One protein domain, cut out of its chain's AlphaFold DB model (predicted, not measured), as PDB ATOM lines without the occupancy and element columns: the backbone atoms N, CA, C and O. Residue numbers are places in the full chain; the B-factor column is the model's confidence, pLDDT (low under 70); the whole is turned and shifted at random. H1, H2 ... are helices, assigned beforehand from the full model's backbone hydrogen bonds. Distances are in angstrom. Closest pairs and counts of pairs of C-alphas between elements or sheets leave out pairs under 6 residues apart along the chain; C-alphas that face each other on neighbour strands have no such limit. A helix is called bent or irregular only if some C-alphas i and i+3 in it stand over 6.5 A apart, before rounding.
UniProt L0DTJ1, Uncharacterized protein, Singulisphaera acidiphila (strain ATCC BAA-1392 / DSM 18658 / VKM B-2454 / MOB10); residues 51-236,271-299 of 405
ATOM      1  N   PRO A  51     -12.545 -96.676   2.524       85.44
ATOM      2  CA  PRO A  51     -13.216 -95.386   2.359       85.44
ATOM      3  C   PRO A  51     -13.374 -94.591   3.659       85.44
ATOM      4  O   PRO A  51     -13.305 -93.361   3.642       85.44
ATOM      5  N   ARG A  52     -13.549 -95.273   4.799       85.75
ATOM      6  CA  ARG A  52     -13.632 -94.617   6.105       85.75
ATOM      7  C   ARG A  52     -12.290 -94.015   6.505       85.75
ATOM      8  O   ARG A  52     -12.257 -92.872   6.956       85.75
ATOM      9  N   ASP A  53     -11.204 -94.760   6.328       88.06
ATOM     10  CA  ASP A  53      -9.851 -94.293   6.641       88.06
ATOM     11  C   ASP A  53      -9.446 -93.132   5.721       88.06
ATOM     12  O   ASP A  53      -8.869 -92.150   6.183       88.06
ATOM     13  N   ALA A  54      -9.822 -93.197   4.439       88.00
ATOM     14  CA  ALA A  54      -9.631 -92.113   3.478       88.00
ATOM     15  C   ALA A  54     -10.407 -90.844   3.870       88.00
ATOM     16  O   ALA A  54      -9.865 -89.742   3.811       88.00
ATOM     17  N   TRP A  55     -11.656 -90.982   4.327       87.75
ATOM     18  CA  TRP A  55     -12.439 -89.847   4.822       87.75
ATOM     19  C   TRP A  55     -11.806 -89.216   6.064       87.75
ATOM     20  O   TRP A  55     -11.653 -87.998   6.123       87.75
ATOM     21  N   ILE A  56     -11.391 -90.036   7.035       87.88
ATOM     22  CA  ILE A  56     -10.702 -89.566   8.246       87.88
ATOM     23  C   ILE A  56      -9.411 -88.822   7.875       87.88
ATOM     24  O   ILE A  56      -9.152 -87.752   8.421       87.88
ATOM     25  N   ALA A  57      -8.636 -89.342   6.919       88.31
ATOM     26  CA  ALA A  57      -7.419 -88.695   6.431       88.31
ATOM     27  C   ALA A  57      -7.690 -87.355   5.723       88.31
ATOM     28  O   ALA A  57      -6.868 -86.446   5.812       88.31
ATOM     29  N   ALA A  58      -8.846 -87.194   5.070       90.00
ATOM     30  CA  ALA A  58      -9.224 -85.960   4.383       90.00
ATOM     31  C   ALA A  58      -9.691 -84.837   5.333       90.00
ATOM     32  O   ALA A  58      -9.557 -83.657   5.001       90.00
ATOM     33  N   GLN A  59     -10.235 -85.166   6.513       89.38
ATOM     34  CA  GLN A  59     -10.838 -84.186   7.437       89.38
ATOM     35  C   GLN A  59      -9.931 -82.998   7.810       89.38
ATOM     36  O   GLN A  59     -10.419 -81.865   7.780       89.38
ATOM     37  N   PRO A  60      -8.632 -83.181   8.123       92.38
ATOM     38  CA  PRO A  60      -7.751 -82.054   8.427       92.38
ATOM     39  C   PRO A  60      -7.657 -81.037   7.281       92.38
ATOM     40  O   PRO A  60      -7.608 -79.835   7.541       92.38
ATOM     41  N   ARG A  61      -7.700 -81.496   6.022       93.31
ATOM     42  CA  ARG A  61      -7.648 -80.629   4.835       93.31
ATOM     43  C   ARG A  61      -8.920 -79.812   4.661       93.31
ATOM     44  O   ARG A  61      -8.840 -78.642   4.302       93.31
ATOM     45  N   PHE A  62     -10.079 -80.388   4.979       91.25
ATOM     46  CA  PHE A  62     -11.345 -79.651   5.010       91.25
ATOM     47  C   PHE A  62     -11.313 -78.513   6.027       91.25
ATOM     48  O   PHE A  62     -11.605 -77.372   5.681       91.25
ATOM     49  N   ILE A  63     -10.910 -78.821   7.263       89.44
ATOM     50  CA  ILE A  63     -10.833 -77.840   8.351       89.44
ATOM     51  C   ILE A  63      -9.852 -76.719   7.994       89.44
ATOM     52  O   ILE A  63     -10.146 -75.544   8.217       89.44
ATOM     53  N   GLN A  64      -8.693 -77.075   7.432       93.81
ATOM     54  CA  GLN A  64      -7.702 -76.100   6.992       93.81
ATOM     55  C   GLN A  64      -8.267 -75.177   5.909       93.81
ATOM     56  O   GLN A  64      -8.204 -73.961   6.067       93.81
ATOM     57  N   ALA A  65      -8.847 -75.737   4.849       92.56
ATOM     58  CA  ALA A  65      -9.377 -74.942   3.751       92.56
ATOM     59  C   ALA A  65     -10.574 -74.076   4.196       92.56
ATOM     60  O   ALA A  65     -10.708 -72.942   3.754       92.56
ATOM     61  N   ASP A  66     -11.424 -74.554   5.111       91.88
ATOM     62  CA  ASP A  66     -12.479 -73.733   5.724       91.88
ATOM     63  C   ASP A  66     -11.913 -72.547   6.506       91.88
ATOM     64  O   ASP A  66     -12.394 -71.422   6.351       91.88
ATOM     65  N   ARG A  67     -10.873 -72.777   7.314       93.75
ATOM     66  CA  ARG A  67     -10.193 -71.710   8.054       93.75
ATOM     67  C   ARG A  67      -9.600 -70.669   7.106       93.75
ATOM     68  O   ARG A  67      -9.809 -69.481   7.324       93.75
ATOM     69  N   GLU A  68      -8.913 -71.104   6.053       95.81
ATOM     70  CA  GLU A  68      -8.310 -70.214   5.052       95.81
ATOM     71  C   GLU A  68      -9.371 -69.380   4.317       95.81
ATOM     72  O   GLU A  68      -9.172 -68.186   4.099       95.81
ATOM     73  N   ILE A  69     -10.540 -69.956   4.005       93.00
ATOM     74  CA  ILE A  69     -11.645 -69.193   3.406       93.00
ATOM     75  C   ILE A  69     -12.191 -68.161   4.401       93.00
ATOM     76  O   ILE A  69     -12.431 -67.021   4.010       93.00
ATOM     77  N   CYS A  70     -12.363 -68.508   5.680       92.88
ATOM     78  CA  CYS A  70     -12.777 -67.544   6.707       92.88
ATOM     79  C   CYS A  70     -11.768 -66.391   6.852       92.88
ATOM     80  O   CYS A  70     -12.163 -65.228   6.919       92.88
ATOM     81  N   GLU A  71     -10.467 -66.689   6.840       95.44
ATOM     82  CA  GLU A  71      -9.407 -65.674   6.847       95.44
ATOM     83  C   GLU A  71      -9.471 -64.779   5.598       95.44
ATOM     84  O   GLU A  71      -9.358 -63.554   5.710       95.44
ATOM     85  N   ALA A  72      -9.737 -65.357   4.421       95.25
ATOM     86  CA  ALA A  72      -9.945 -64.603   3.188       95.25
ATOM     87  C   ALA A  72     -11.171 -63.676   3.272       95.25
ATOM     88  O   ALA A  72     -11.086 -62.520   2.857       95.25
ATOM     89  N   ILE A  73     -12.288 -64.123   3.865       93.81
ATOM     90  CA  ILE A  73     -13.462 -63.267   4.122       93.81
ATOM     91  C   ILE A  73     -13.042 -62.040   4.935       93.81
ATOM     92  O   ILE A  73     -13.275 -60.911   4.501       93.81
ATOM     93  N   GLU A  74     -12.389 -62.238   6.082       95.81
ATOM     94  CA  GLU A  74     -11.988 -61.130   6.955       95.81
ATOM     95  C   GLU A  74     -10.994 -60.181   6.272       95.81
ATOM     96  O   GLU A  74     -11.130 -58.962   6.387       95.81
ATOM     97  N   ALA A  75     -10.044 -60.709   5.495       97.06
ATOM     98  CA  ALA A  75      -9.102 -59.895   4.729       97.06
ATOM     99  C   ALA A  75      -9.815 -59.007   3.691       97.06
ATOM    100  O   ALA A  75      -9.501 -57.819   3.550       97.06
ATOM    101  N   ARG A  76     -10.819 -59.547   2.985       96.00
ATOM    102  CA  ARG A  76     -11.602 -58.793   1.993       96.00
ATOM    103  C   ARG A  76     -12.507 -57.756   2.656       96.00
ATOM    104  O   ARG A  76     -12.534 -56.612   2.201       96.00
ATOM    105  N   LEU A  77     -13.159 -58.087   3.770       95.38
ATOM    106  CA  LEU A  77     -13.944 -57.123   4.554       95.38
ATOM    107  C   LEU A  77     -13.071 -56.002   5.140       95.38
ATOM    108  O   LEU A  77     -13.476 -54.837   5.139       95.38
ATOM    109  N   ALA A  78     -11.851 -56.322   5.581       96.69
ATOM    110  CA  ALA A  78     -10.897 -55.337   6.079       96.69
ATOM    111  C   ALA A  78     -10.514 -54.309   5.003       96.69
ATOM    112  O   ALA A  78     -10.368 -53.130   5.319       96.69
ATOM    113  N   SER A  79     -10.420 -54.709   3.730       96.31
ATOM    114  CA  SER A  79     -10.146 -53.769   2.631       96.31
ATOM    115  C   SER A  79     -11.246 -52.707   2.465       96.31
ATOM    116  O   SER A  79     -10.941 -51.524   2.315       96.31
ATOM    117  N   ILE A  80     -12.519 -53.100   2.600       94.69
ATOM    118  CA  ILE A  80     -13.672 -52.184   2.554       94.69
ATOM    119  C   ILE A  80     -13.657 -51.257   3.770       94.69
ATOM    120  O   ILE A  80     -13.838 -50.045   3.637       94.69
ATOM    121  N   LYS A  81     -13.396 -51.810   4.961       95.56
ATOM    122  CA  LYS A  81     -13.281 -51.028   6.195       95.56
ATOM    123  C   LYS A  81     -12.169 -49.982   6.096       95.56
ATOM    124  O   LYS A  81     -12.397 -48.832   6.452       95.56
ATOM    125  N   ASN A  82     -11.002 -50.359   5.579       97.38
ATOM    126  CA  ASN A  82      -9.875 -49.446   5.393       97.38
ATOM    127  C   ASN A  82     -10.220 -48.321   4.409       97.38
ATOM    128  O   ASN A  82      -9.945 -47.161   4.702       97.38
ATOM    129  N   TYR A  83     -10.889 -48.634   3.292       96.44
ATOM    130  CA  TYR A  83     -11.368 -47.613   2.357       96.44
ATOM    131  C   TYR A  83     -12.288 -46.590   3.040       96.44
ATOM    132  O   TYR A  83     -12.111 -45.384   2.858       96.44
ATOM    133  N   LEU A  84     -13.248 -47.053   3.847       92.12
ATOM    134  CA  LEU A  84     -14.164 -46.179   4.587       92.12
ATOM    135  C   LEU A  84     -13.437 -45.368   5.670       92.12
ATOM    136  O   LEU A  84     -13.694 -44.175   5.808       92.12
ATOM    137  N   GLU A  85     -12.479 -45.962   6.380       95.69
ATOM    138  CA  GLU A  85     -11.654 -45.252   7.363       95.69
ATOM    139  C   GLU A  85     -10.866 -44.105   6.712       95.69
ATOM    140  O   GLU A  85     -10.854 -42.985   7.218       95.69
ATOM    141  N   GLU A  86     -10.283 -44.330   5.531       97.00
ATOM    142  CA  GLU A  86      -9.596 -43.280   4.767       97.00
ATOM    143  C   GLU A  86     -10.534 -42.135   4.357       97.00
ATOM    144  O   GLU A  86     -10.108 -40.979   4.283       97.00
ATOM    145  N   ARG A  87     -11.820 -42.425   4.109       94.88
ATOM    146  CA  ARG A  87     -12.817 -41.400   3.760       94.88
ATOM    147  C   ARG A  87     -13.129 -40.445   4.912       94.88
ATOM    148  O   ARG A  87     -13.562 -39.324   4.645       94.88
ATOM    149  N   LYS A  88     -12.834 -40.802   6.168       94.56
ATOM    150  CA  LYS A  88     -13.010 -39.899   7.324       94.56
ATOM    151  C   LYS A  88     -12.190 -38.616   7.202       94.56
ATOM    152  O   LYS A  88     -12.617 -37.569   7.683       94.56
ATOM    153  N   ALA A  89     -11.067 -38.641   6.478       96.88
ATOM    154  CA  ALA A  89     -10.295 -37.431   6.176       96.88
ATOM    155  C   ALA A  89     -11.105 -36.377   5.385       96.88
ATOM    156  O   ALA A  89     -10.819 -35.182   5.470       96.88
ATOM    157  N   GLY A  90     -12.135 -36.810   4.652       95.19
ATOM    158  CA  GLY A  90     -13.066 -35.970   3.902       95.19
ATOM    159  C   GLY A  90     -14.134 -35.263   4.743       95.19
ATOM    160  O   GLY A  90     -14.740 -34.295   4.278       95.19
ATOM    161  N   ALA A  91     -14.334 -35.679   5.999       92.12
ATOM    162  CA  ALA A  91     -15.376 -35.143   6.876       92.12
ATOM    163  C   ALA A  91     -15.194 -33.646   7.188       92.12
ATOM    164  O   ALA A  91     -16.168 -32.898   7.263       92.12
ATOM    165  N   ARG A  92     -13.946 -33.178   7.319       95.88
ATOM    166  CA  ARG A  92     -13.660 -31.760   7.594       95.88
ATOM    167  C   ARG A  92     -13.890 -30.855   6.371       95.88
ATOM    168  O   ARG A  92     -14.561 -29.836   6.537       95.88
ATOM    169  N   PRO A  93     -13.386 -31.175   5.159       97.38
ATOM    170  CA  PRO A  93     -13.771 -30.463   3.936       97.38
ATOM    171  C   PRO A  93     -15.285 -30.432   3.710       97.38
ATOM    172  O   PRO A  93     -15.829 -29.378   3.395       97.38
ATOM    173  N   PHE A  94     -15.970 -31.551   3.961       92.19
ATOM    174  CA  PHE A  94     -17.430 -31.626   3.934       92.19
ATOM    175  C   PHE A  94     -18.083 -30.620   4.885       92.19
ATOM    176  O   PHE A  94     -18.914 -29.821   4.458       92.19
ATOM    177  N   ALA A  95     -17.671 -30.615   6.154       88.56
ATOM    178  CA  ALA A  95     -18.205 -29.695   7.149       88.56
ATOM    179  C   ALA A  95     -17.986 -28.228   6.746       88.56
ATOM    180  O   ALA A  95     -18.894 -27.410   6.869       88.56
ATOM    181  N   ALA A  96     -16.813 -27.900   6.196       93.44
ATOM    182  CA  ALA A  96     -16.517 -26.560   5.699       93.44
ATOM    183  C   ALA A  96     -17.397 -26.166   4.497       93.44
ATOM    184  O   ALA A  96     -17.840 -25.021   4.416       93.44
ATOM    185  N   ALA A  97     -17.673 -27.100   3.581       93.31
ATOM    186  CA  ALA A  97     -18.543 -26.866   2.431       93.31
ATOM    187  C   ALA A  97     -20.006 -26.656   2.855       93.31
ATOM    188  O   ALA A  97     -20.635 -25.684   2.437       93.31
ATOM    189  N   VAL A  98     -20.529 -27.499   3.749       86.88
ATOM    190  CA  VAL A  98     -21.900 -27.376   4.273       86.88
ATOM    191  C   VAL A  98     -22.089 -26.086   5.075       86.88
ATOM    192  O   VAL A  98     -23.124 -25.436   4.953       86.88
ATOM    193  N   LEU A  99     -21.079 -25.669   5.843       86.06
ATOM    194  CA  LEU A  99     -21.098 -24.413   6.603       86.06
ATOM    195  C   LEU A  99     -20.699 -23.187   5.769       86.06
ATOM    196  O   LEU A  99     -20.608 -22.082   6.308       86.06
ATOM    197  N   SER A 100     -20.461 -23.348   4.464       90.25
ATOM    198  CA  SER A 100     -20.143 -22.227   3.580       90.25
ATOM    199  C   SER A 100     -21.334 -21.279   3.421       90.25
ATOM    200  O   SER A 100     -22.483 -21.629   3.701       90.25
ATOM    201  N   LEU A 101     -21.078 -20.077   2.892       88.50
ATOM    202  CA  LEU A 101     -22.128 -19.097   2.602       88.50
ATOM    203  C   LEU A 101     -23.254 -19.696   1.739       88.50
ATOM    204  O   LEU A 101     -24.426 -19.438   1.999       88.50
ATOM    205  N   LYS A 102     -22.909 -20.538   0.751       91.06
ATOM    206  CA  LYS A 102     -23.885 -21.235  -0.100       91.06
ATOM    207  C   LYS A 102     -24.783 -22.160   0.726       91.06
ATOM    208  O   LYS A 102     -26.000 -22.107   0.573       91.06
ATOM    209  N   GLY A 103     -24.198 -22.963   1.614       87.25
ATOM    210  CA  GLY A 103     -24.949 -23.849   2.504       87.25
ATOM    211  C   GLY A 103     -25.869 -23.085   3.453       87.25
ATOM    212  O   GLY A 103     -27.045 -23.424   3.562       87.25
ATOM    213  N   LYS A 104     -25.380 -21.989   4.052       83.69
ATOM    214  CA  LYS A 104     -26.192 -21.095   4.898       83.69
ATOM    215  C   LYS A 104     -27.369 -20.482   4.122       83.69
ATOM    216  O   LYS A 104     -28.483 -20.466   4.637       83.69
ATOM    217  N   MET A 105     -27.160 -20.031   2.880       83.75
ATOM    218  CA  MET A 105     -28.234 -19.484   2.038       83.75
ATOM    219  C   MET A 105     -29.301 -20.532   1.699       83.75
ATOM    220  O   MET A 105     -30.486 -20.277   1.912       83.75
ATOM    221  N   LEU A 106     -28.895 -21.718   1.237       85.44
ATOM    222  CA  LEU A 106     -29.831 -22.802   0.914       85.44
ATOM    223  C   LEU A 106     -30.604 -23.277   2.147       85.44
ATOM    224  O   LEU A 106     -31.791 -23.569   2.053       85.44
ATOM    225  N   TYR A 107     -29.960 -23.291   3.314       81.81
ATOM    226  CA  TYR A 107     -30.631 -23.559   4.581       81.81
ATOM    227  C   TYR A 107     -31.720 -22.518   4.883       81.81
ATOM    228  O   TYR A 107     -32.854 -22.881   5.191       81.81
ATOM    229  N   THR A 108     -31.411 -21.220   4.757       79.62
ATOM    230  CA  THR A 108     -32.407 -20.157   4.990       79.62
ATOM    231  C   THR A 108     -33.568 -20.208   3.999       79.62
ATOM    232  O   THR A 108     -34.709 -19.971   4.391       79.62
ATOM    233  N   GLU A 109     -33.291 -20.558   2.742       82.56
ATOM    234  CA  GLU A 109     -34.317 -20.787   1.727       82.56
ATOM    235  C   GLU A 109     -35.196 -21.982   2.107       82.56
ATOM    236  O   GLU A 109     -36.413 -21.847   2.139       82.56
ATOM    237  N   GLY A 110     -34.599 -23.108   2.509       79.00
ATOM    238  CA  GLY A 110     -35.325 -24.294   2.969       79.00
ATOM    239  C   GLY A 110     -36.244 -24.015   4.161       79.00
ATOM    240  O   GLY A 110     -37.402 -24.424   4.149       79.00
ATOM    241  N   VAL A 111     -35.782 -23.258   5.162       75.44
ATOM    242  CA  VAL A 111     -36.615 -22.856   6.312       75.44
ATOM    243  C   VAL A 111     -37.779 -21.965   5.872       75.44
ATOM    244  O   VAL A 111     -38.910 -22.171   6.314       75.44
ATOM    245  N   ALA A 112     -37.535 -20.993   4.987       76.81
ATOM    246  CA  ALA A 112     -38.598 -20.143   4.455       76.81
ATOM    247  C   ALA A 112     -39.646 -20.972   3.695       76.81
ATOM    248  O   ALA A 112     -40.847 -20.784   3.897       76.81
ATOM    249  N   THR A 113     -39.197 -21.931   2.886       80.94
ATOM    250  CA  THR A 113     -40.079 -22.818   2.129       80.94
ATOM    251  C   THR A 113     -40.842 -23.778   3.036       80.94
ATOM    252  O   THR A 113     -42.028 -23.961   2.815       80.94
ATOM    253  N   GLN A 114     -40.253 -24.307   4.114       76.12
ATOM    254  CA  GLN A 114     -40.977 -25.142   5.088       76.12
ATOM    255  C   GLN A 114     -42.141 -24.398   5.752       76.12
ATOM    256  O   GLN A 114     -43.201 -24.983   5.966       76.12
ATOM    257  N   VAL A 115     -41.977 -23.107   6.059       75.06
ATOM    258  CA  VAL A 115     -43.073 -22.282   6.594       75.06
ATOM    259  C   VAL A 115     -44.183 -22.127   5.554       75.06
ATOM    260  O   VAL A 115     -45.363 -22.254   5.886       75.06
ATOM    261  N   VAL A 116     -43.818 -21.889   4.292       78.25
ATOM    262  CA  VAL A 116     -44.779 -21.793   3.184       78.25
ATOM    263  C   VAL A 116     -45.481 -23.132   2.948       78.25
ATOM    264  O   VAL A 116     -46.704 -23.153   2.835       78.25
ATOM    265  N   ASP A 117     -44.745 -24.239   2.945       81.44
ATOM    266  CA  ASP A 117     -45.254 -25.593   2.732       81.44
ATOM    267  C   ASP A 117     -46.151 -26.049   3.884       81.44
ATOM    268  O   ASP A 117     -47.161 -26.702   3.641       81.44
ATOM    269  N   ALA A 118     -45.862 -25.665   5.131       77.44
ATOM    270  CA  ALA A 118     -46.750 -25.930   6.262       77.44
ATOM    271  C   ALA A 118     -48.109 -25.231   6.087       77.44
ATOM    272  O   ALA A 118     -49.153 -25.823   6.358       77.44
ATOM    273  N   VAL A 119     -48.110 -23.994   5.577       74.88
ATOM    274  CA  VAL A 119     -49.345 -23.264   5.254       74.88
ATOM    275  C   VAL A 119     -50.031 -23.869   4.029       74.88
ATOM    276  O   VAL A 119     -51.236 -24.096   4.060       74.88
ATOM    277  N   ALA A 120     -49.292 -24.183   2.964       77.50
ATOM    278  CA  ALA A 120     -49.824 -24.767   1.732       77.50
ATOM    279  C   ALA A 120     -50.341 -26.206   1.925       77.50
ATOM    280  O   ALA A 120     -51.280 -26.631   1.249       77.50
ATOM    281  N   GLY A 121     -49.769 -26.947   2.876       76.38
ATOM    282  CA  GLY A 121     -50.187 -28.288   3.276       76.38
ATOM    283  C   GLY A 121     -51.577 -28.309   3.910       76.38
ATOM    284  O   GLY A 121     -52.327 -29.257   3.686       76.38
ATOM    285  N   LEU A 122     -51.991 -27.221   4.577       73.75
ATOM    286  CA  LEU A 122     -53.389 -27.036   5.004       73.75
ATOM    287  C   LEU A 122     -54.361 -26.989   3.813       73.75
ATOM    288  O   LEU A 122     -55.554 -27.232   3.981       73.75
ATOM    289  N   PHE A 123     -53.852 -26.720   2.609       81.38
ATOM    290  CA  PHE A 123     -54.606 -26.666   1.358       81.38
ATOM    291  C   PHE A 123     -54.296 -27.845   0.417       81.38
ATOM    292  O   PHE A 123     -54.610 -27.783  -0.770       81.38
ATOM    293  N   GLY A 124     -53.683 -28.924   0.922       83.75
ATOM    294  CA  GLY A 124     -53.430 -30.150   0.154       83.75
ATOM    295  C   GLY A 124     -52.287 -30.059  -0.864       83.75
ATOM    296  O   GLY A 124     -52.201 -30.900  -1.758       83.75
ATOM    297  N   SER A 125     -51.409 -29.059  -0.753       85.00
ATOM    298  CA  SER A 125     -50.227 -28.962  -1.618       85.00
ATOM    299  C   SER A 125     -49.153 -29.972  -1.207       85.00
ATOM    300  O   SER A 125     -48.963 -30.254  -0.023       85.00
ATOM    301  N   LYS A 126     -48.437 -30.526  -2.192       83.88
ATOM    302  CA  LYS A 126     -47.310 -31.434  -1.954       83.88
ATOM    303  C   LYS A 126     -46.092 -30.618  -1.487       83.88
ATOM    304  O   LYS A 126     -45.830 -29.589  -2.110       83.88
ATOM    305  N   PRO A 127     -45.351 -31.056  -0.454       75.25
ATOM    306  CA  PRO A 127     -44.147 -30.363  -0.012       75.25
ATOM    307  C   PRO A 127     -43.118 -30.292  -1.141       75.25
ATOM    308  O   PRO A 127     -42.968 -31.236  -1.926       75.25
ATOM    309  N   SER A 128     -42.442 -29.154  -1.221       80.69
ATOM    310  CA  SER A 128     -41.349 -28.919  -2.155       80.69
ATOM    311  C   SER A 128     -40.134 -29.798  -1.823       80.69
ATOM    312  O   SER A 128     -39.978 -30.286  -0.700       80.69
ATOM    313  N   GLU A 129     -39.276 -30.057  -2.815       79.81
ATOM    314  CA  GLU A 129     -38.009 -30.746  -2.557       79.81
ATOM    315  C   GLU A 129     -37.071 -29.858  -1.727       79.81
ATOM    316  O   GLU A 129     -36.859 -28.687  -2.044       79.81
ATOM    317  N   ASP A 130     -36.471 -30.435  -0.685       80.25
ATOM    318  CA  ASP A 130     -35.539 -29.734   0.197       80.25
ATOM    319  C   ASP A 130     -34.190 -29.496  -0.509       80.25
ATOM    320  O   ASP A 130     -33.315 -30.371  -0.575       80.25
ATOM    321  N   GLY A 131     -34.026 -28.286  -1.051       85.25
ATOM    322  CA  GLY A 131     -32.807 -27.854  -1.733       85.25
ATOM    323  C   GLY A 131     -31.556 -27.897  -0.847       85.25
ATOM    324  O   GLY A 131     -30.468 -28.195  -1.347       85.25
ATOM    325  N   PHE A 132     -31.688 -27.677   0.466       81.75
ATOM    326  CA  PHE A 132     -30.563 -27.786   1.397       81.75
ATOM    327  C   PHE A 132     -30.148 -29.246   1.591       81.75
ATOM    328  O   PHE A 132     -28.963 -29.559   1.494       81.75
ATOM    329  N   ALA A 133     -31.106 -30.156   1.782       80.50
ATOM    330  CA  ALA A 133     -30.811 -31.585   1.895       80.50
ATOM    331  C   ALA A 133     -30.128 -32.140   0.631       80.50
ATOM    332  O   ALA A 133     -29.202 -32.952   0.728       80.50
ATOM    333  N   ASN A 134     -30.543 -31.682  -0.555       85.50
ATOM    334  CA  ASN A 134     -29.886 -32.034  -1.815       85.50
ATOM    335  C   ASN A 134     -28.437 -31.522  -1.860       85.50
ATOM    336  O   ASN A 134     -27.534 -32.292  -2.184       85.50
ATOM    337  N   TYR A 135     -28.196 -30.277  -1.444       87.25
ATOM    338  CA  TYR A 135     -26.847 -29.714  -1.374       87.25
ATOM    339  C   TYR A 135     -25.937 -30.435  -0.370       87.25
ATOM    340  O   TYR A 135     -24.792 -30.746  -0.690       87.25
ATOM    341  N   VAL A 136     -26.440 -30.772   0.824       85.25
ATOM    342  CA  VAL A 136     -25.688 -31.571   1.808       85.25
ATOM    343  C   VAL A 136     -25.305 -32.930   1.216       85.25
ATOM    344  O   VAL A 136     -24.168 -33.371   1.387       85.25
ATOM    345  N   ARG A 137     -26.214 -33.575   0.474       82.19
ATOM    346  CA  ARG A 137     -25.936 -34.846  -0.211       82.19
ATOM    347  C   ARG A 137     -24.844 -34.700  -1.272       82.19
ATOM    348  O   ARG A 137     -23.958 -35.548  -1.330       82.19
ATOM    349  N   GLU A 138     -24.877 -33.636  -2.073       89.00
ATOM    350  CA  GLU A 138     -23.829 -33.334  -3.058       89.00
ATOM    351  C   GLU A 138     -22.466 -33.137  -2.383       89.00
ATOM    352  O   GLU A 138     -21.492 -33.774  -2.780       89.00
ATOM    353  N   CYS A 139     -22.402 -32.339  -1.312       89.56
ATOM    354  CA  CYS A 139     -21.168 -32.143  -0.551       89.56
ATOM    355  C   CYS A 139     -20.660 -33.448   0.072       89.56
ATOM    356  O   CYS A 139     -19.451 -33.683   0.100       89.56
ATOM    357  N   PHE A 140     -21.555 -34.299   0.586       86.38
ATOM    358  CA  PHE A 140     -21.173 -35.592   1.154       86.38
ATOM    359  C   PHE A 140     -20.599 -36.517   0.079       86.38
ATOM    360  O   PHE A 140     -19.555 -37.128   0.293       86.38
ATOM    361  N   HIS A 141     -21.230 -36.564  -1.096       87.50
ATOM    362  CA  HIS A 141     -20.730 -37.314  -2.244       87.50
ATOM    363  C   HIS A 141     -19.355 -36.808  -2.710       87.50
ATOM    364  O   HIS A 141     -18.448 -37.598  -2.967       87.50
ATOM    365  N   GLU A 142     -19.188 -35.488  -2.814       93.94
ATOM    366  CA  GLU A 142     -17.954 -34.865  -3.294       93.94
ATOM    367  C   GLU A 142     -16.781 -35.057  -2.324       93.94
ATOM    368  O   GLU A 142     -15.668 -35.382  -2.745       93.94
ATOM    369  N   HIS A 143     -17.017 -34.857  -1.026       94.94
ATOM    370  CA  HIS A 143     -15.940 -34.784  -0.044       94.94
ATOM    371  C   HIS A 143     -15.762 -36.050   0.785       94.94
ATOM    372  O   HIS A 143     -14.637 -36.330   1.192       94.94
ATOM    373  N   VAL A 144     -16.828 -36.808   1.045       91.31
ATOM    374  CA  VAL A 144     -16.800 -37.936   1.985       91.31
ATOM    375  C   VAL A 144     -16.857 -39.266   1.251       91.31
ATOM    376  O   VAL A 144     -15.883 -40.016   1.266       91.31
ATOM    377  N   LEU A 145     -17.980 -39.571   0.600       87.69
ATOM    378  CA  LEU A 145     -18.243 -40.910   0.093       87.69
ATOM    379  C   LEU A 145     -18.897 -40.887  -1.287       87.69
ATOM    380  O   LEU A 145     -20.077 -40.592  -1.441       87.69
ATOM    381  N   ASP A 146     -18.114 -41.292  -2.281       88.75
ATOM    382  CA  ASP A 146     -18.572 -41.532  -3.645       88.75
ATOM    383  C   ASP A 146     -19.143 -42.957  -3.744       88.75
ATOM    384  O   ASP A 146     -18.420 -43.942  -3.545       88.75
ATOM    385  N   GLU A 147     -20.442 -43.059  -4.045       84.56
ATOM    386  CA  GLU A 147     -21.178 -44.326  -4.182       84.56
ATOM    387  C   GLU A 147     -20.542 -45.236  -5.241       84.56
ATOM    388  O   GLU A 147     -20.379 -46.433  -5.009       84.56
ATOM    389  N   SER A 148     -20.112 -44.679  -6.377       86.38
ATOM    390  CA  SER A 148     -19.526 -45.460  -7.472       86.38
ATOM    391  C   SER A 148     -18.178 -46.065  -7.082       86.38
ATOM    392  O   SER A 148     -17.878 -47.213  -7.421       86.38
ATOM    393  N   LYS A 149     -17.375 -45.321  -6.312       91.06
ATOM    394  CA  LYS A 149     -16.091 -45.806  -5.799       91.06
ATOM    395  C   LYS A 149     -16.282 -46.844  -4.701       91.06
ATOM    396  O   LYS A 149     -15.583 -47.852  -4.728       91.06
ATOM    397  N   LEU A 150     -17.226 -46.637  -3.777       87.50
ATOM    398  CA  LEU A 150     -17.539 -47.637  -2.753       87.50
ATOM    399  C   LEU A 150     -18.042 -48.937  -3.395       87.50
ATOM    400  O   LEU A 150     -17.536 -50.005  -3.061       87.50
ATOM    401  N   GLN A 151     -18.960 -48.849  -4.365       85.69
ATOM    402  CA  GLN A 151     -19.430 -50.017  -5.113       85.69
ATOM    403  C   GLN A 151     -18.265 -50.750  -5.781       85.69
ATOM    404  O   GLN A 151     -18.170 -51.965  -5.663       85.69
ATOM    405  N   LYS A 152     -17.349 -50.024  -6.434       90.00
ATOM    406  CA  LYS A 152     -16.170 -50.630  -7.057       90.00
ATOM    407  C   LYS A 152     -15.291 -51.368  -6.041       90.00
ATOM    408  O   LYS A 152     -14.871 -52.482  -6.317       90.00
ATOM    409  N   VAL A 153     -15.038 -50.780  -4.869       92.25
ATOM    410  CA  VAL A 153     -14.250 -51.429  -3.803       92.25
ATOM    411  C   VAL A 153     -14.922 -52.719  -3.329       92.25
ATOM    412  O   VAL A 153     -14.241 -53.716  -3.101       92.25
ATOM    413  N   ILE A 154     -16.251 -52.728  -3.214       88.25
ATOM    414  CA  ILE A 154     -17.000 -53.930  -2.834       88.25
ATOM    415  C   ILE A 154     -16.962 -54.977  -3.954       88.25
ATOM    416  O   ILE A 154     -16.691 -56.142  -3.676       88.25
ATOM    417  N   ASP A 155     -17.162 -54.576  -5.210       86.94
ATOM    418  CA  ASP A 155     -17.062 -55.461  -6.376       86.94
ATOM    419  C   ASP A 155     -15.671 -56.110  -6.469       86.94
ATOM    420  O   ASP A 155     -15.565 -57.318  -6.700       86.94
ATOM    421  N   ASP A 156     -14.611 -55.328  -6.247       91.31
ATOM    422  CA  ASP A 156     -13.222 -55.792  -6.228       91.31
ATOM    423  C   ASP A 156     -12.980 -56.756  -5.050       91.31
ATOM    424  O   ASP A 156     -12.317 -57.781  -5.217       91.31
ATOM    425  N   ALA A 157     -13.558 -56.490  -3.872       91.12
ATOM    426  CA  ALA A 157     -13.472 -57.376  -2.710       91.12
ATOM    427  C   ALA A 157     -14.195 -58.716  -2.941       91.12
ATOM    428  O   ALA A 157     -13.645 -59.770  -2.622       91.12
ATOM    429  N   VAL A 158     -15.391 -58.695  -3.540       88.75
ATOM    430  CA  VAL A 158     -16.161 -59.904  -3.890       88.75
ATOM    431  C   VAL A 158     -15.455 -60.707  -4.985       88.75
ATOM    432  O   VAL A 158     -15.350 -61.930  -4.885       88.75
ATOM    433  N   ALA A 159     -14.936 -60.040  -6.019       87.50
ATOM    434  CA  ALA A 159     -14.155 -60.693  -7.067       87.50
ATOM    435  C   ALA A 159     -12.854 -61.294  -6.513       87.50
ATOM    436  O   ALA A 159     -12.491 -62.409  -6.886       87.50
ATOM    437  N   GLY A 160     -12.190 -60.579  -5.599       90.81
ATOM    438  CA  GLY A 160     -11.013 -61.047  -4.878       90.81
ATOM    439  C   GLY A 160     -11.304 -62.301  -4.059       90.81
ATOM    440  O   GLY A 160     -10.609 -63.294  -4.230       90.81
ATOM    441  N   PHE A 161     -12.382 -62.300  -3.271       91.94
ATOM    442  CA  PHE A 161     -12.830 -63.475  -2.516       91.94
ATOM    443  C   PHE A 161     -13.088 -64.689  -3.419       91.94
ATOM    444  O   PHE A 161     -12.641 -65.793  -3.126       91.94
ATOM    445  N   ALA A 162     -13.766 -64.499  -4.556       88.31
ATOM    446  CA  ALA A 162     -13.990 -65.579  -5.519       88.31
ATOM    447  C   ALA A 162     -12.685 -66.083  -6.173       88.31
ATOM    448  O   ALA A 162     -12.634 -67.207  -6.671       88.31
ATOM    449  N   GLY A 163     -11.637 -65.254  -6.230       89.25
ATOM    450  CA  GLY A 163     -10.273 -65.683  -6.542       89.25
ATOM    451  C   GLY A 163      -9.695 -66.556  -5.433       89.25
ATOM    452  O   GLY A 163      -9.348 -67.699  -5.705       89.25
ATOM    453  N   ASP A 164      -9.710 -66.053  -4.198       93.62
ATOM    454  CA  ASP A 164      -9.155 -66.741  -3.026       93.62
ATOM    455  C   ASP A 164      -9.766 -68.137  -2.844       93.62
ATOM    456  O   ASP A 164      -9.039 -69.109  -2.678       93.62
ATOM    457  N   VAL A 165     -11.094 -68.268  -2.959       89.81
ATOM    458  CA  VAL A 165     -11.781 -69.570  -2.862       89.81
ATOM    459  C   VAL A 165     -11.285 -70.549  -3.926       89.81
ATOM    460  O   VAL A 165     -11.030 -71.706  -3.610       89.81
ATOM    461  N   ARG A 166     -11.102 -70.108  -5.179       89.00
ATOM    462  CA  ARG A 166     -10.606 -70.984  -6.258       89.00
ATOM    463  C   ARG A 166      -9.172 -71.440  -6.012       89.00
ATOM    464  O   ARG A 166      -8.854 -72.595  -6.297       89.00
ATOM    465  N   ASP A 167      -8.327 -70.551  -5.506       93.31
ATOM    466  CA  ASP A 167      -6.931 -70.863  -5.205       93.31
ATOM    467  C   ASP A 167      -6.839 -71.843  -4.024       93.31
ATOM    468  O   ASP A 167      -6.155 -72.864  -4.127       93.31
ATOM    469  N   ILE A 168      -7.608 -71.600  -2.954       93.94
ATOM    470  CA  ILE A 168      -7.712 -72.488  -1.785       93.94
ATOM    471  C   ILE A 168      -8.243 -73.861  -2.198       93.94
ATOM    472  O   ILE A 168      -7.679 -74.884  -1.819       93.94
ATOM    473  N   ASP A 169      -9.292 -73.911  -3.017       90.44
ATOM    474  CA  ASP A 169      -9.863 -75.172  -3.481       90.44
ATOM    475  C   ASP A 169      -8.895 -75.951  -4.383       90.44
ATOM    476  O   ASP A 169      -8.803 -77.177  -4.292       90.44
ATOM    477  N   SER A 170      -8.133 -75.254  -5.227       91.06
ATOM    478  CA  SER A 170      -7.092 -75.876  -6.052       91.06
ATOM    479  C   SER A 170      -5.998 -76.493  -5.181       91.06
ATOM    480  O   SER A 170      -5.616 -77.642  -5.406       91.06
ATOM    481  N   GLN A 171      -5.536 -75.766  -4.158       94.62
ATOM    482  CA  GLN A 171      -4.547 -76.272  -3.208       94.62
ATOM    483  C   GLN A 171      -5.098 -77.447  -2.389       94.62
ATOM    484  O   GLN A 171      -4.426 -78.466  -2.251       94.62
ATOM    485  N   PHE A 172      -6.345 -77.354  -1.927       93.44
ATOM    486  CA  PHE A 172      -7.041 -78.434  -1.230       93.44
ATOM    487  C   PHE A 172      -7.063 -79.726  -2.057       93.44
ATOM    488  O   PHE A 172      -6.769 -80.796  -1.530       93.44
ATOM    489  N   LEU A 173      -7.364 -79.649  -3.359       90.06
ATOM    490  CA  LEU A 173      -7.368 -80.823  -4.238       90.06
ATOM    491  C   LEU A 173      -5.968 -81.413  -4.452       90.06
ATOM    492  O   LEU A 173      -5.844 -82.632  -4.584       90.06
ATOM    493  N   VAL A 174      -4.929 -80.577  -4.500       90.62
ATOM    494  CA  VAL A 174      -3.529 -81.027  -4.577       90.62
ATOM    495  C   VAL A 174      -3.136 -81.764  -3.298       90.62
ATOM    496  O   VAL A 174      -2.638 -82.888  -3.373       90.62
ATOM    497  N   ASP A 175      -3.421 -81.180  -2.137       91.62
ATOM    498  CA  ASP A 175      -3.121 -81.775  -0.834       91.62
ATOM    499  C   ASP A 175      -3.877 -83.093  -0.631       91.62
ATOM    500  O   ASP A 175      -3.306 -84.093  -0.197       91.62
ATOM    501  N   LEU A 176      -5.154 -83.126  -1.017       90.12
ATOM    502  CA  LEU A 176      -5.983 -84.320  -0.921       90.12
ATOM    503  C   LEU A 176      -5.467 -85.455  -1.822       90.12
ATOM    504  O   LEU A 176      -5.516 -86.619  -1.427       90.12
ATOM    505  N   ARG A 177      -4.946 -85.137  -3.017       87.25
ATOM    506  CA  ARG A 177      -4.298 -86.120  -3.907       87.25
ATOM    507  C   ARG A 177      -3.048 -86.719  -3.275       87.25
ATOM    508  O   ARG A 177      -2.882 -87.937  -3.323       87.25
ATOM    509  N   ALA A 178      -2.220 -85.881  -2.655       87.44
ATOM    510  CA  ALA A 178      -1.019 -86.332  -1.965       87.44
ATOM    511  C   ALA A 178      -1.350 -87.283  -0.799       87.44
ATOM    512  O   ALA A 178      -0.653 -88.279  -0.603       87.44
ATOM    513  N   ASP A 179      -2.438 -87.017  -0.070       86.31
ATOM    514  CA  ASP A 179      -2.843 -87.815   1.093       86.31
ATOM    515  C   ASP A 179      -3.547 -89.143   0.714       86.31
ATOM    516  O   ASP A 179      -3.472 -90.120   1.461       86.31
ATOM    517  N   LEU A 180      -4.216 -89.213  -0.446       83.81
ATOM    518  CA  LEU A 180      -5.061 -90.352  -0.857       83.81
ATOM    519  C   LEU A 180      -4.465 -91.256  -1.966       83.81
ATOM    520  O   LEU A 180      -5.133 -92.196  -2.404       83.81
ATOM    521  N   ALA A 181      -3.201 -91.034  -2.342       70.44
ATOM    522  CA  ALA A 181      -2.421 -91.714  -3.390       70.44
ATOM    523  C   ALA A 181      -2.801 -91.381  -4.856       70.44
ATOM    524  O   ALA A 181      -3.965 -91.419  -5.260       70.44
ATOM    525  N   ASP A 182      -1.766 -91.106  -5.666       60.38
ATOM    526  CA  ASP A 182      -1.822 -90.467  -6.997       60.38
ATOM    527  C   ASP A 182      -2.742 -91.147  -8.030       60.38
ATOM    528  O   ASP A 182      -3.380 -90.473  -8.840       60.38
ATOM    529  N   ASP A 183      -2.843 -92.476  -8.024       57.94
ATOM    530  CA  ASP A 183      -3.611 -93.253  -9.005       57.94
ATOM    531  C   ASP A 183      -5.077 -93.487  -8.619       57.94
ATOM    532  O   ASP A 183      -5.861 -93.966  -9.445       57.94
ATOM    533  N   ALA A 184      -5.489 -93.097  -7.411       50.88
ATOM    534  CA  ALA A 184      -6.903 -93.096  -7.060       50.88
ATOM    535  C   ALA A 184      -7.625 -91.914  -7.735       50.88
ATOM    536  O   ALA A 184      -8.738 -92.064  -8.247       50.88
ATOM    537  N   ILE A 185      -6.998 -90.739  -7.799       54.62
ATOM    538  CA  ILE A 185      -7.730 -89.482  -7.922       54.62
ATOM    539  C   ILE A 185      -7.597 -88.838  -9.310       54.62
ATOM    540  O   ILE A 185      -6.723 -88.018  -9.581       54.62
ATOM    541  N   LYS A 186      -8.580 -89.095 -10.175       56.38
ATOM    542  CA  LYS A 186      -9.004 -88.114 -11.185       56.38
ATOM    543  C   LYS A 186     -10.160 -87.303 -10.609       56.38
ATOM    544  O   LYS A 186     -11.312 -87.496 -10.977       56.38
ATOM    545  N   LEU A 187      -9.853 -86.442  -9.639       55.38
ATOM    546  CA  LEU A 187     -10.811 -85.471  -9.109       55.38
ATOM    547  C   LEU A 187     -11.031 -84.400 -10.187       55.38
ATOM    548  O   LEU A 187     -10.391 -83.351 -10.165       55.38
ATOM    549  N   GLU A 188     -11.891 -84.703 -11.154       55.44
ATOM    550  CA  GLU A 188     -12.586 -83.716 -11.983       55.44
ATOM    551  C   GLU A 188     -13.797 -83.220 -11.181       55.44
ATOM    552  O   GLU A 188     -14.948 -83.477 -11.527       55.44
ATOM    553  N   ILE A 189     -13.546 -82.577 -10.036       56.47
ATOM    554  CA  ILE A 189     -14.614 -81.849  -9.352       56.47
ATOM    555  C   ILE A 189     -14.745 -80.512 -10.065       56.47
ATOM    556  O   ILE A 189     -13.908 -79.628  -9.894       56.47
ATOM    557  N   ASP A 190     -15.820 -80.360 -10.831       54.69
ATOM    558  CA  ASP A 190     -16.293 -79.042 -11.232       54.69
ATOM    559  C   ASP A 190     -16.928 -78.379 -10.004       54.69
ATOM    560  O   ASP A 190     -18.077 -78.647  -9.638       54.69
ATOM    561  N   LEU A 191     -16.132 -77.590  -9.280       56.38
ATOM    562  CA  LEU A 191     -16.643 -76.799  -8.172       56.38
ATOM    563  C   LEU A 191     -17.502 -75.681  -8.773       56.38
ATOM    564  O   LEU A 191     -16.970 -74.830  -9.492       56.38
ATOM    565  N   PRO A 192     -18.821 -75.651  -8.505       53.00
ATOM    566  CA  PRO A 192     -19.698 -74.718  -9.182       53.00
ATOM    567  C   PRO A 192     -19.270 -73.293  -8.852       53.00
ATOM    568  O   PRO A 192     -19.231 -72.913  -7.677       53.00
ATOM    569  N   GLN A 193     -18.980 -72.497  -9.882       57.25
ATOM    570  CA  GLN A 193     -18.592 -71.106  -9.683       57.25
ATOM    571  C   GLN A 193     -19.702 -70.372  -8.932       57.25
ATOM    572  O   GLN A 193     -20.871 -70.374  -9.326       57.25
ATOM    573  N   THR A 194     -19.344 -69.759  -7.810       54.66
ATOM    574  CA  THR A 194     -20.269 -68.964  -7.011       54.66
ATOM    575  C   THR A 194     -20.849 -67.835  -7.867       54.66
ATOM    576  O   THR A 194     -20.125 -66.923  -8.263       54.66
ATOM    577  N   GLN A 195     -22.172 -67.828  -8.090       56.31
ATOM    578  CA  GLN A 195     -22.905 -66.708  -8.718       56.31
ATOM    579  C   GLN A 195     -23.006 -65.461  -7.809       56.31
ATOM    580  O   GLN A 195     -23.792 -64.550  -8.064       56.31
ATOM    581  N   ALA A 196     -22.176 -65.415  -6.763       54.09
ATOM    582  CA  ALA A 196     -22.063 -64.385  -5.740       54.09
ATOM    583  C   ALA A 196     -22.130 -62.962  -6.303       54.09
ATOM    584  O   ALA A 196     -22.830 -62.110  -5.770       54.09
ATOM    585  N   LYS A 197     -21.463 -62.714  -7.433       60.94
ATOM    586  CA  LYS A 197     -21.354 -61.375  -8.012       60.94
ATOM    587  C   LYS A 197     -22.709 -60.760  -8.388       60.94
ATOM    588  O   LYS A 197     -22.949 -59.597  -8.096       60.94
ATOM    589  N   ALA A 198     -23.611 -61.512  -9.020       58.69
ATOM    590  CA  ALA A 198     -24.868 -60.940  -9.511       58.69
ATOM    591  C   ALA A 198     -25.851 -60.624  -8.369       58.69
ATOM    592  O   ALA A 198     -26.474 -59.562  -8.366       58.69
ATOM    593  N   SER A 199     -25.959 -61.521  -7.385       56.00
ATOM    594  CA  SER A 199     -26.860 -61.354  -6.240       56.00
ATOM    595  C   SER A 199     -26.327 -60.354  -5.211       56.00
ATOM    596  O   SER A 199     -27.107 -59.596  -4.638       56.00
ATOM    597  N   MET A 200     -25.006 -60.295  -5.006       63.38
ATOM    598  CA  MET A 200     -24.396 -59.346  -4.072       63.38
ATOM    599  C   MET A 200     -24.408 -57.921  -4.627       63.38
ATOM    600  O   MET A 200     -24.674 -56.997  -3.867       63.38
ATOM    601  N   ASN A 201     -24.234 -57.723  -5.937       64.62
ATOM    602  CA  ASN A 201     -24.181 -56.377  -6.517       64.62
ATOM    603  C   ASN A 201     -25.504 -55.600  -6.393       64.62
ATOM    604  O   ASN A 201     -25.473 -54.387  -6.206       64.62
ATOM    605  N   ILE A 202     -26.662 -56.268  -6.468       64.00
ATOM    606  CA  ILE A 202     -27.968 -55.599  -6.316       64.00
ATOM    607  C   ILE A 202     -28.186 -55.172  -4.861       64.00
ATOM    608  O   ILE A 202     -28.469 -54.002  -4.607       64.00
ATOM    609  N   ALA A 203     -27.998 -56.097  -3.916       60.19
ATOM    610  CA  ALA A 203     -28.186 -55.825  -2.493       60.19
ATOM    611  C   ALA A 203     -27.196 -54.768  -1.979       60.19
ATOM    612  O   ALA A 203     -27.581 -53.855  -1.255       60.19
ATOM    613  N   VAL A 204     -25.932 -54.843  -2.414       63.34
ATOM    614  CA  VAL A 204     -24.902 -53.855  -2.069       63.34
ATOM    615  C   VAL A 204     -25.262 -52.479  -2.616       63.34
ATOM    616  O   VAL A 204     -25.159 -51.503  -1.883       63.34
ATOM    617  N   LYS A 205     -25.730 -52.382  -3.865       67.50
ATOM    618  CA  LYS A 205     -26.091 -51.092  -4.456       67.50
ATOM    619  C   LYS A 205     -27.230 -50.414  -3.695       67.50
ATOM    620  O   LYS A 205     -27.142 -49.224  -3.414       67.50
ATOM    621  N   ILE A 206     -28.275 -51.164  -3.337       65.38
ATOM    622  CA  ILE A 206     -29.395 -50.640  -2.538       65.38
ATOM    623  C   ILE A 206     -28.891 -50.208  -1.157       65.38
ATOM    624  O   ILE A 206     -29.126 -49.075  -0.747       65.38
ATOM    625  N   ALA A 207     -28.111 -51.063  -0.491       62.25
ATOM    626  CA  ALA A 207     -27.578 -50.788   0.837       62.25
ATOM    627  C   ALA A 207     -26.657 -49.558   0.878       62.25
ATOM    628  O   ALA A 207     -26.753 -48.753   1.802       62.25
ATOM    629  N   VAL A 208     -25.785 -49.386  -0.120       63.75
ATOM    630  CA  VAL A 208     -24.904 -48.217  -0.234       63.75
ATOM    631  C   VAL A 208     -25.725 -46.953  -0.474       63.75
ATOM    632  O   VAL A 208     -25.500 -45.944   0.194       63.75
ATOM    633  N   ASN A 209     -26.688 -47.005  -1.393       65.94
ATOM    634  CA  ASN A 209     -27.516 -45.850  -1.719       65.94
ATOM    635  C   ASN A 209     -28.352 -45.399  -0.510       65.94
ATOM    636  O   ASN A 209     -28.401 -44.209  -0.194       65.94
ATOM    637  N   ASP A 210     -28.947 -46.351   0.209       63.72
ATOM    638  CA  ASP A 210     -29.732 -46.081   1.411       63.72
ATOM    639  C   ASP A 210     -28.857 -45.585   2.562       63.72
ATOM    640  O   ASP A 210     -29.217 -44.599   3.201       63.72
ATOM    641  N   ALA A 211     -27.680 -46.178   2.788       59.75
ATOM    642  CA  ALA A 211     -26.755 -45.712   3.819       59.75
ATOM    643  C   ALA A 211     -26.307 -44.263   3.569       59.75
ATOM    644  O   ALA A 211     -26.367 -43.437   4.478       59.75
ATOM    645  N   VAL A 212     -25.942 -43.922   2.326       62.06
ATOM    646  CA  VAL A 212     -25.555 -42.552   1.941       62.06
ATOM    647  C   VAL A 212     -26.732 -41.581   2.076       62.06
ATOM    648  O   VAL A 212     -26.564 -40.459   2.562       62.06
ATOM    649  N   LYS A 213     -27.943 -41.993   1.682       65.44
ATOM    650  CA  LYS A 213     -29.154 -41.171   1.816       65.44
ATOM    651  C   LYS A 213     -29.530 -40.918   3.272       65.44
ATOM    652  O   LYS A 213     -29.836 -39.774   3.606       65.44
ATOM    653  N   VAL A 214     -29.528 -41.957   4.107       63.19
ATOM    654  CA  VAL A 214     -29.845 -41.868   5.539       63.19
ATOM    655  C   VAL A 214     -28.812 -40.991   6.236       63.19
ATOM    656  O   VAL A 214     -29.196 -40.016   6.872       63.19
ATOM    657  N   ALA A 215     -27.517 -41.229   5.996       58.03
ATOM    658  CA  ALA A 215     -26.433 -40.386   6.495       58.03
ATOM    659  C   ALA A 215     -26.628 -38.903   6.136       58.03
ATOM    660  O   ALA A 215     -26.583 -38.036   7.008       58.03
ATOM    661  N   GLY A 216     -26.890 -38.598   4.860       59.25
ATOM    662  CA  GLY A 216     -27.109 -37.221   4.411       59.25
ATOM    663  C   GLY A 216     -28.352 -36.576   5.028       59.25
ATOM    664  O   GLY A 216     -28.319 -35.399   5.392       59.25
ATOM    665  N   LYS A 217     -29.442 -37.340   5.182       63.41
ATOM    666  CA  LYS A 217     -30.693 -36.868   5.789       63.41
ATOM    667  C   LYS A 217     -30.533 -36.595   7.283       63.41
ATOM    668  O   LYS A 217     -30.997 -35.558   7.746       63.41
ATOM    669  N   ASP A 218     -29.869 -37.484   8.014       61.44
ATOM    670  CA  ASP A 218     -29.663 -37.342   9.455       61.44
ATOM    671  C   ASP A 218     -28.728 -36.168   9.761       61.44
ATOM    672  O   ASP A 218     -29.017 -35.368  10.652       61.44
ATOM    673  N   ILE A 219     -27.674 -35.979   8.954       62.75
ATOM    674  CA  ILE A 219     -26.813 -34.791   9.042       62.75
ATOM    675  C   ILE A 219     -27.627 -33.518   8.778       62.75
ATOM    676  O   ILE A 219     -27.545 -32.569   9.561       62.75
ATOM    677  N   ALA A 220     -28.440 -33.488   7.717       61.62
ATOM    678  CA  ALA A 220     -29.272 -32.329   7.403       61.62
ATOM    679  C   ALA A 220     -30.272 -32.021   8.534       61.62
ATOM    680  O   ALA A 220     -30.357 -30.879   8.982       61.62
ATOM    681  N   ALA A 221     -30.970 -33.034   9.054       60.16
ATOM    682  CA  ALA A 221     -31.919 -32.888  10.155       60.16
ATOM    683  C   ALA A 221     -31.246 -32.416  11.454       60.16
ATOM    684  O   ALA A 221     -31.799 -31.575  12.168       60.16
ATOM    685  N   MET A 222     -30.038 -32.904  11.754       60.00
ATOM    686  CA  MET A 222     -29.271 -32.461  12.917       60.00
ATOM    687  C   MET A 222     -28.849 -30.988  12.786       60.00
ATOM    688  O   MET A 222     -28.985 -30.223  13.741       60.00
ATOM    689  N   ILE A 223     -28.395 -30.564  11.601       60.84
ATOM    690  CA  ILE A 223     -28.051 -29.158  11.335       60.84
ATOM    691  C   ILE A 223     -29.292 -28.267  11.471       60.84
ATOM    692  O   ILE A 223     -29.226 -27.217  12.112       60.84
ATOM    693  N   VAL A 224     -30.436 -28.700  10.930       59.56
ATOM    694  CA  VAL A 224     -31.703 -27.959  11.024       59.56
ATOM    695  C   VAL A 224     -32.159 -27.826  12.473       59.56
ATOM    696  O   VAL A 224     -32.443 -26.724  12.934       59.56
ATOM    697  N   THR A 225     -32.194 -28.920  13.231       59.78
ATOM    698  CA  THR A 225     -32.664 -28.896  14.626       59.78
ATOM    699  C   THR A 225     -31.779 -28.034  15.528       59.78
ATOM    700  O   THR A 225     -32.301 -27.300  16.371       59.78
ATOM    701  N   GLN A 226     -30.460 -28.038  15.313       55.66
ATOM    702  CA  GLN A 226     -29.537 -27.165  16.045       55.66
ATOM    703  C   GLN A 226     -29.640 -25.695  15.597       55.66
ATOM    704  O   GLN A 226     -29.586 -24.797  16.438       55.66
ATOM    705  N   GLY A 227     -29.858 -25.429  14.304       51.12
ATOM    706  CA  GLY A 227     -30.013 -24.075  13.764       51.12
ATOM    707  C   GLY A 227     -31.338 -23.400  14.143       51.12
ATOM    708  O   GLY A 227     -31.353 -22.221  14.503       51.12
ATOM    709  N   VAL A 228     -32.456 -24.135  14.114       48.53
ATOM    710  CA  VAL A 228     -33.791 -23.608  14.457       48.53
ATOM    711  C   VAL A 228     -33.879 -23.217  15.936       48.53
ATOM    712  O   VAL A 228     -34.437 -22.164  16.242       48.53
ATOM    713  N   SER A 229     -33.267 -23.985  16.848       44.94
ATOM    714  CA  SER A 229     -33.258 -23.659  18.289       44.94
ATOM    715  C   SER A 229     -32.569 -22.327  18.613       44.94
ATOM    716  O   SER A 229     -32.930 -21.669  19.584       44.94
ATOM    717  N   ILE A 230     -31.598 -21.903  17.800       43.75
ATOM    718  CA  ILE A 230     -30.822 -20.678  18.045       43.75
ATOM    719  C   ILE A 230     -31.483 -19.452  17.395       43.75
ATOM    720  O   ILE A 230     -31.439 -18.351  17.944       43.75
ATOM    721  N   VAL A 231     -32.128 -19.627  16.240       46.09
ATOM    722  CA  VAL A 231     -32.655 -18.513  15.434       46.09
ATOM    723  C   VAL A 231     -34.118 -18.178  15.760       46.09
ATOM    724  O   VAL A 231     -34.515 -17.015  15.653       46.09
ATOM    725  N   ALA A 232     -34.911 -19.147  16.234       40.69
ATOM    726  CA  ALA A 232     -36.319 -18.936  16.585       40.69
ATOM    727  C   ALA A 232     -36.536 -18.037  17.823       40.69
ATOM    728  O   ALA A 232     -37.668 -17.667  18.115       40.69
ATOM    729  N   GLY A 233     -35.466 -17.656  18.532       36.72
ATOM    730  CA  GLY A 233     -35.556 -16.895  19.774       36.72
ATOM    731  C   GLY A 233     -35.995 -15.436  19.624       36.72
ATOM    732  O   GLY A 233     -36.882 -15.034  20.360       36.72
ATOM    733  N   ASN A 234     -35.386 -14.617  18.744       40.88
ATOM    734  CA  ASN A 234     -35.549 -13.147  18.866       40.88
ATOM    735  C   ASN A 234     -35.369 -12.257  17.606       40.88
ATOM    736  O   ASN A 234     -35.648 -11.068  17.703       40.88
ATOM    737  N   ALA A 235     -34.903 -12.731  16.439       46.72
ATOM    738  CA  ALA A 235     -34.396 -11.805  15.391       46.72
ATOM    739  C   ALA A 235     -35.232 -11.679  14.095       46.72
ATOM    740  O   ALA A 235     -35.172 -10.655  13.413       46.72
ATOM    741  N   ILE A 236     -36.001 -12.707  13.721       44.34
ATOM    742  CA  ILE A 236     -36.626 -12.785  12.384       44.34
ATOM    743  C   ILE A 236     -37.983 -12.056  12.313       44.34
ATOM    744  O   ILE A 236     -38.347 -11.554  11.250       44.34
ATOM    745  N   GLY A 271     -19.868 -17.715  21.955       62.66
ATOM    746  CA  GLY A 271     -20.270 -17.526  23.354       62.66
ATOM    747  C   GLY A 271     -20.509 -18.829  24.128       62.66
ATOM    748  O   GLY A 271     -20.306 -18.861  25.340       62.66
ATOM    749  N   ALA A 272     -20.906 -19.907  23.445       66.31
ATOM    750  CA  ALA A 272     -21.204 -21.205  24.058       66.31
ATOM    751  C   ALA A 272     -20.017 -22.190  24.050       66.31
ATOM    752  O   ALA A 272     -20.145 -23.303  24.559       66.31
ATOM    753  N   GLY A 273     -18.877 -21.812  23.458       76.81
ATOM    754  CA  GLY A 273     -17.747 -22.724  23.245       76.81
ATOM    755  C   GLY A 273     -18.065 -23.860  22.267       76.81
ATOM    756  O   GLY A 273     -17.427 -24.911  22.313       76.81
ATOM    757  N   PHE A 274     -19.072 -23.673  21.411       77.62
ATOM    758  CA  PHE A 274     -19.466 -24.653  20.409       77.62
ATOM    759  C   PHE A 274     -18.551 -24.517  19.184       77.62
ATOM    760  O   PHE A 274     -18.247 -23.407  18.762       77.62
ATOM    761  N   ASP A 275     -18.110 -25.630  18.598       83.81
ATOM    762  CA  ASP A 275     -17.400 -25.639  17.315       83.81
ATOM    763  C   ASP A 275     -18.276 -26.377  16.284       83.81
ATOM    764  O   ASP A 275     -18.297 -27.613  16.261       83.81
ATOM    765  N   PRO A 276     -19.040 -25.652  15.441       79.19
ATOM    766  CA  PRO A 276     -19.963 -26.250  14.485       79.19
ATOM    767  C   PRO A 276     -19.208 -27.042  13.422       79.19
ATOM    768  O   PRO A 276     -19.712 -28.055  12.941       79.19
ATOM    769  N   LEU A 277     -17.986 -26.622  13.083       85.81
ATOM    770  CA  LEU A 277     -17.149 -27.344  12.140       85.81
ATOM    771  C   LEU A 277     -16.752 -28.696  12.732       85.81
ATOM    772  O   LEU A 277     -16.901 -29.717  12.059       85.81
ATOM    773  N   ALA A 278     -16.289 -28.719  13.985       85.81
ATOM    774  CA  ALA A 278     -15.969 -29.966  14.674       85.81
ATOM    775  C   ALA A 278     -17.201 -30.867  14.813       85.81
ATOM    776  O   ALA A 278     -17.097 -32.059  14.529       85.81
ATOM    777  N   LYS A 279     -18.375 -30.315  15.161       81.19
ATOM    778  CA  LYS A 279     -19.599 -31.112  15.316       81.19
ATOM    779  C   LYS A 279     -20.057 -31.745  14.001       81.19
ATOM    780  O   LYS A 279     -20.323 -32.941  13.969       81.19
ATOM    781  N   VAL A 280     -20.101 -30.982  12.907       81.44
ATOM    782  CA  VAL A 280     -20.466 -31.528  11.587       81.44
ATOM    783  C   VAL A 280     -19.418 -32.541  11.104       81.44
ATOM    784  O   VAL A 280     -19.777 -33.557  10.512       81.44
ATOM    785  N   THR A 281     -18.134 -32.317  11.405       87.31
ATOM    786  CA  THR A 281     -17.053 -33.278  11.111       87.31
ATOM    787  C   THR A 281     -17.242 -34.591  11.880       87.31
ATOM    788  O   THR A 281     -17.108 -35.669  11.300       87.31
ATOM    789  N   GLU A 282     -17.569 -34.518  13.174       85.50
ATOM    790  CA  GLU A 282     -17.845 -35.682  14.025       85.50
ATOM    791  C   GLU A 282     -19.037 -36.479  13.485       85.50
ATOM    792  O   GLU A 282     -18.916 -37.681  13.264       85.50
ATOM    793  N   THR A 283     -20.152 -35.818  13.175       80.06
ATOM    794  CA  THR A 283     -21.346 -36.488  12.640       80.06
ATOM    795  C   THR A 283     -21.094 -37.117  11.270       80.06
ATOM    796  O   THR A 283     -21.549 -38.229  11.014       80.06
ATOM    797  N   ALA A 284     -20.327 -36.464  10.392       83.75
ATOM    798  CA  ALA A 284     -19.924 -37.074   9.126       83.75
ATOM    799  C   ALA A 284     -19.036 -38.312   9.338       83.75
ATOM    800  O   ALA A 284     -19.163 -39.290   8.607       83.75
ATOM    801  N   THR A 285     -18.174 -38.297  10.357       89.00
ATOM    802  CA  THR A 285     -17.346 -39.453  10.736       89.00
ATOM    803  C   THR A 285     -18.204 -40.608  11.258       89.00
ATOM    804  O   THR A 285     -18.037 -41.744  10.818       89.00
ATOM    805  N   GLU A 286     -19.165 -40.317  12.135       83.12
ATOM    806  CA  GLU A 286     -20.119 -41.300  12.661       83.12
ATOM    807  C   GLU A 286     -20.975 -41.916  11.545       83.12
ATOM    808  O   GLU A 286     -21.177 -43.130  11.507       83.12
ATOM    809  N   ALA A 287     -21.414 -41.108  10.580       80.25
ATOM    810  CA  ALA A 287     -22.152 -41.584   9.418       80.25
ATOM    811  C   ALA A 287     -21.344 -42.584   8.565       80.25
ATOM    812  O   ALA A 287     -21.904 -43.559   8.053       80.25
ATOM    813  N   ILE A 288     -20.026 -42.391   8.436       85.25
ATOM    814  CA  ILE A 288     -19.132 -43.354   7.772       85.25
ATOM    815  C   ILE A 288     -19.055 -44.658   8.570       85.25
ATOM    816  O   ILE A 288     -19.118 -45.733   7.976       85.25
ATOM    817  N   ASP A 289     -18.973 -44.591   9.901       86.62
ATOM    818  CA  ASP A 289     -18.940 -45.783  10.761       86.62
ATOM    819  C   ASP A 289     -20.253 -46.577  10.709       86.62
ATOM    820  O   ASP A 289     -20.240 -47.810  10.636       86.62
ATOM    821  N   ILE A 290     -21.394 -45.882  10.691       80.06
ATOM    822  CA  ILE A 290     -22.714 -46.492  10.482       80.06
ATOM    823  C   ILE A 290     -22.770 -47.159   9.105       80.06
ATOM    824  O   ILE A 290     -23.188 -48.312   9.008       80.06
ATOM    825  N   THR A 291     -22.293 -46.473   8.061       82.06
ATOM    826  CA  THR A 291     -22.221 -47.021   6.698       82.06
ATOM    827  C   THR A 291     -21.352 -48.277   6.655       82.06
ATOM    828  O   THR A 291     -21.767 -49.287   6.093       82.06
ATOM    829  N   ALA A 292     -20.179 -48.259   7.294       86.56
ATOM    830  CA  ALA A 292     -19.278 -49.404   7.364       86.56
ATOM    831  C   ALA A 292     -19.947 -50.610   8.025       86.56
ATOM    832  O   ALA A 292     -19.928 -51.704   7.465       86.56
ATOM    833  N   ARG A 293     -20.588 -50.402   9.180       85.81
ATOM    834  CA  ARG A 293     -21.325 -51.455   9.887       85.81
ATOM    835  C   ARG A 293     -22.474 -51.993   9.043       85.81
ATOM    836  O   ARG A 293     -22.630 -53.200   8.932       85.81
ATOM    837  N   TYR A 294     -23.255 -51.116   8.421       81.69
ATOM    838  CA  TYR A 294     -24.403 -51.526   7.620       81.69
ATOM    839  C   TYR A 294     -23.987 -52.317   6.372       81.69
ATOM    840  O   TYR A 294     -24.571 -53.353   6.076       81.69
ATOM    841  N   VAL A 295     -22.939 -51.887   5.668       84.06
ATOM    842  CA  VAL A 295     -22.427 -52.593   4.484       84.06
ATOM    843  C   VAL A 295     -21.787 -53.932   4.862       84.06
ATOM    844  O   VAL A 295     -22.026 -54.939   4.194       84.06
ATOM    845  N   ILE A 296     -20.967 -53.965   5.917       89.19
ATOM    846  CA  ILE A 296     -20.198 -55.158   6.296       89.19
ATOM    847  C   ILE A 296     -21.066 -56.142   7.082       89.19
ATOM    848  O   ILE A 296     -21.165 -57.304   6.698       89.19
ATOM    849  N   ASP A 297     -21.708 -55.690   8.154       84.94
ATOM    850  CA  ASP A 297     -22.424 -56.543   9.109       84.94
ATOM    851  C   ASP A 297     -23.943 -56.548   8.866       84.94
ATOM    852  O   ASP A 297     -24.624 -57.509   9.211       84.94
ATOM    853  N   GLY A 298     -24.485 -55.527   8.201       85.50
ATOM    854  CA  GLY A 298     -25.919 -55.398   7.946       85.50
ATOM    855  C   GLY A 298     -26.643 -54.578   9.008       85.50
ATOM    856  O   GLY A 298     -26.047 -53.928   9.870       85.50
ATOM    857  N   GLY A 299     -27.973 -54.604   8.954       82.06
ATOM    858  CA  GLY A 299     -28.813 -54.042  10.007       82.06
ATOM    859  C   GLY A 299     -28.607 -54.786  11.332       82.06
ATOM    860  O   GLY A 299     -28.538 -56.013  11.346       82.06
TER     861      GLY A 299
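Overview. This is residues 51 to 236 and 271 to 299 of the 405 residues of an uncharacterized protein of Singulisphaera acidiphila (strain ATCC BAA-1392 / DSM 18658 / VKM B-2454 / MOB10) (UniProt L0DTJ1). A long, staggered rod of four helices runs up and down: H1 goes along most of its length, H4 packs on H1 toward one end, and H5 and H6 lie side by side toward the other. Near the end of H1 the hairpin of H2 and H3 turns out sideways, H3 packing on H1 and H5, with residues 119 to 124 sticking out. The printed part has 215 residues and six named helices, H1 to H6 in chain order, with no named strand; its class is all helix. It is extended, with a radius of gyration of the C-alphas of 26.0 A, and spans 90 by 43 by 25 A.

Along the chain. Find C-alpha 51 at (-13.216, -95.386, 2.359); from there H1, the longest helix, runs through residues 51 to 98 over 68.6 A to C-alpha 98 at (-21.900, -27.376, 4.273). It has a kink of 44 degrees near residue 92, and it is irregular, but only just: C-alphas 57 and 60 are 6.9 A apart. Next come H2, residues 101 to 121, and H3, residues 131 to 143. H4, residues 147 to 180, covers 48.9 A, and H5, residues 196 to 231, covers 51.6 A. Look for H6 at residues 276 to 296, ending at C-alpha 296 at (-20.198, -55.158, 6.296).

Arrangement. Start with the up-and-down bundle of H1, H4, H5 and H6, in which each helix runs against the one before it. H1 and H4 touch at a shallow tilt of 16 degrees, opposite ways; their closest C-alphas, of Arg 76 and Ala 157, are 5.3 A apart. With residues 77 to 96 alone, H1 touches H6 at a shallow tilt of 21 degrees, closest at the C-alphas of Ala 91 and Thr 281, 4.9 A. H6 touches H5 at a shallow tilt of 23 degrees, closest at the C-alphas of Ala 215 and Ala 287, 5.3 A. H4 and H5 form a helical hairpin at a steep tilt of 37 degrees, only just past shallow, closest at the C-alphas of Glu 147 and Val 208, 6.7 A. H1 and H5 are apart, and so are H4 and H6. Moving outward, H3 touches H5 at a steep tilt of 57 degrees, closest at the C-alphas of Arg 137 and Gly 216, 5.3 A. H2 and H3 form a helical hairpin, closest at the C-alphas of Leu 106 and Phe 132, 5.1 A. Every O i to N i+4 pair is within hydrogen-bond range in H2, H3 and H6, against 36 of 44 in H1, 29 of 30 in H4 and 29 of 32 in H5.

Size, cuts and confidence. The two C-alphas farthest apart, of Asp 183 and Asn 234, are 90.6 A apart. Residues 237 to 270 are not printed, and C-alphas 236 and 271 are 20.3 A apart across the cut. The link from H4 to H5, residues 181 to 195, is long. Confidence is low, with pLDDT under 70, at residues 182 to 236 and 271 to 272.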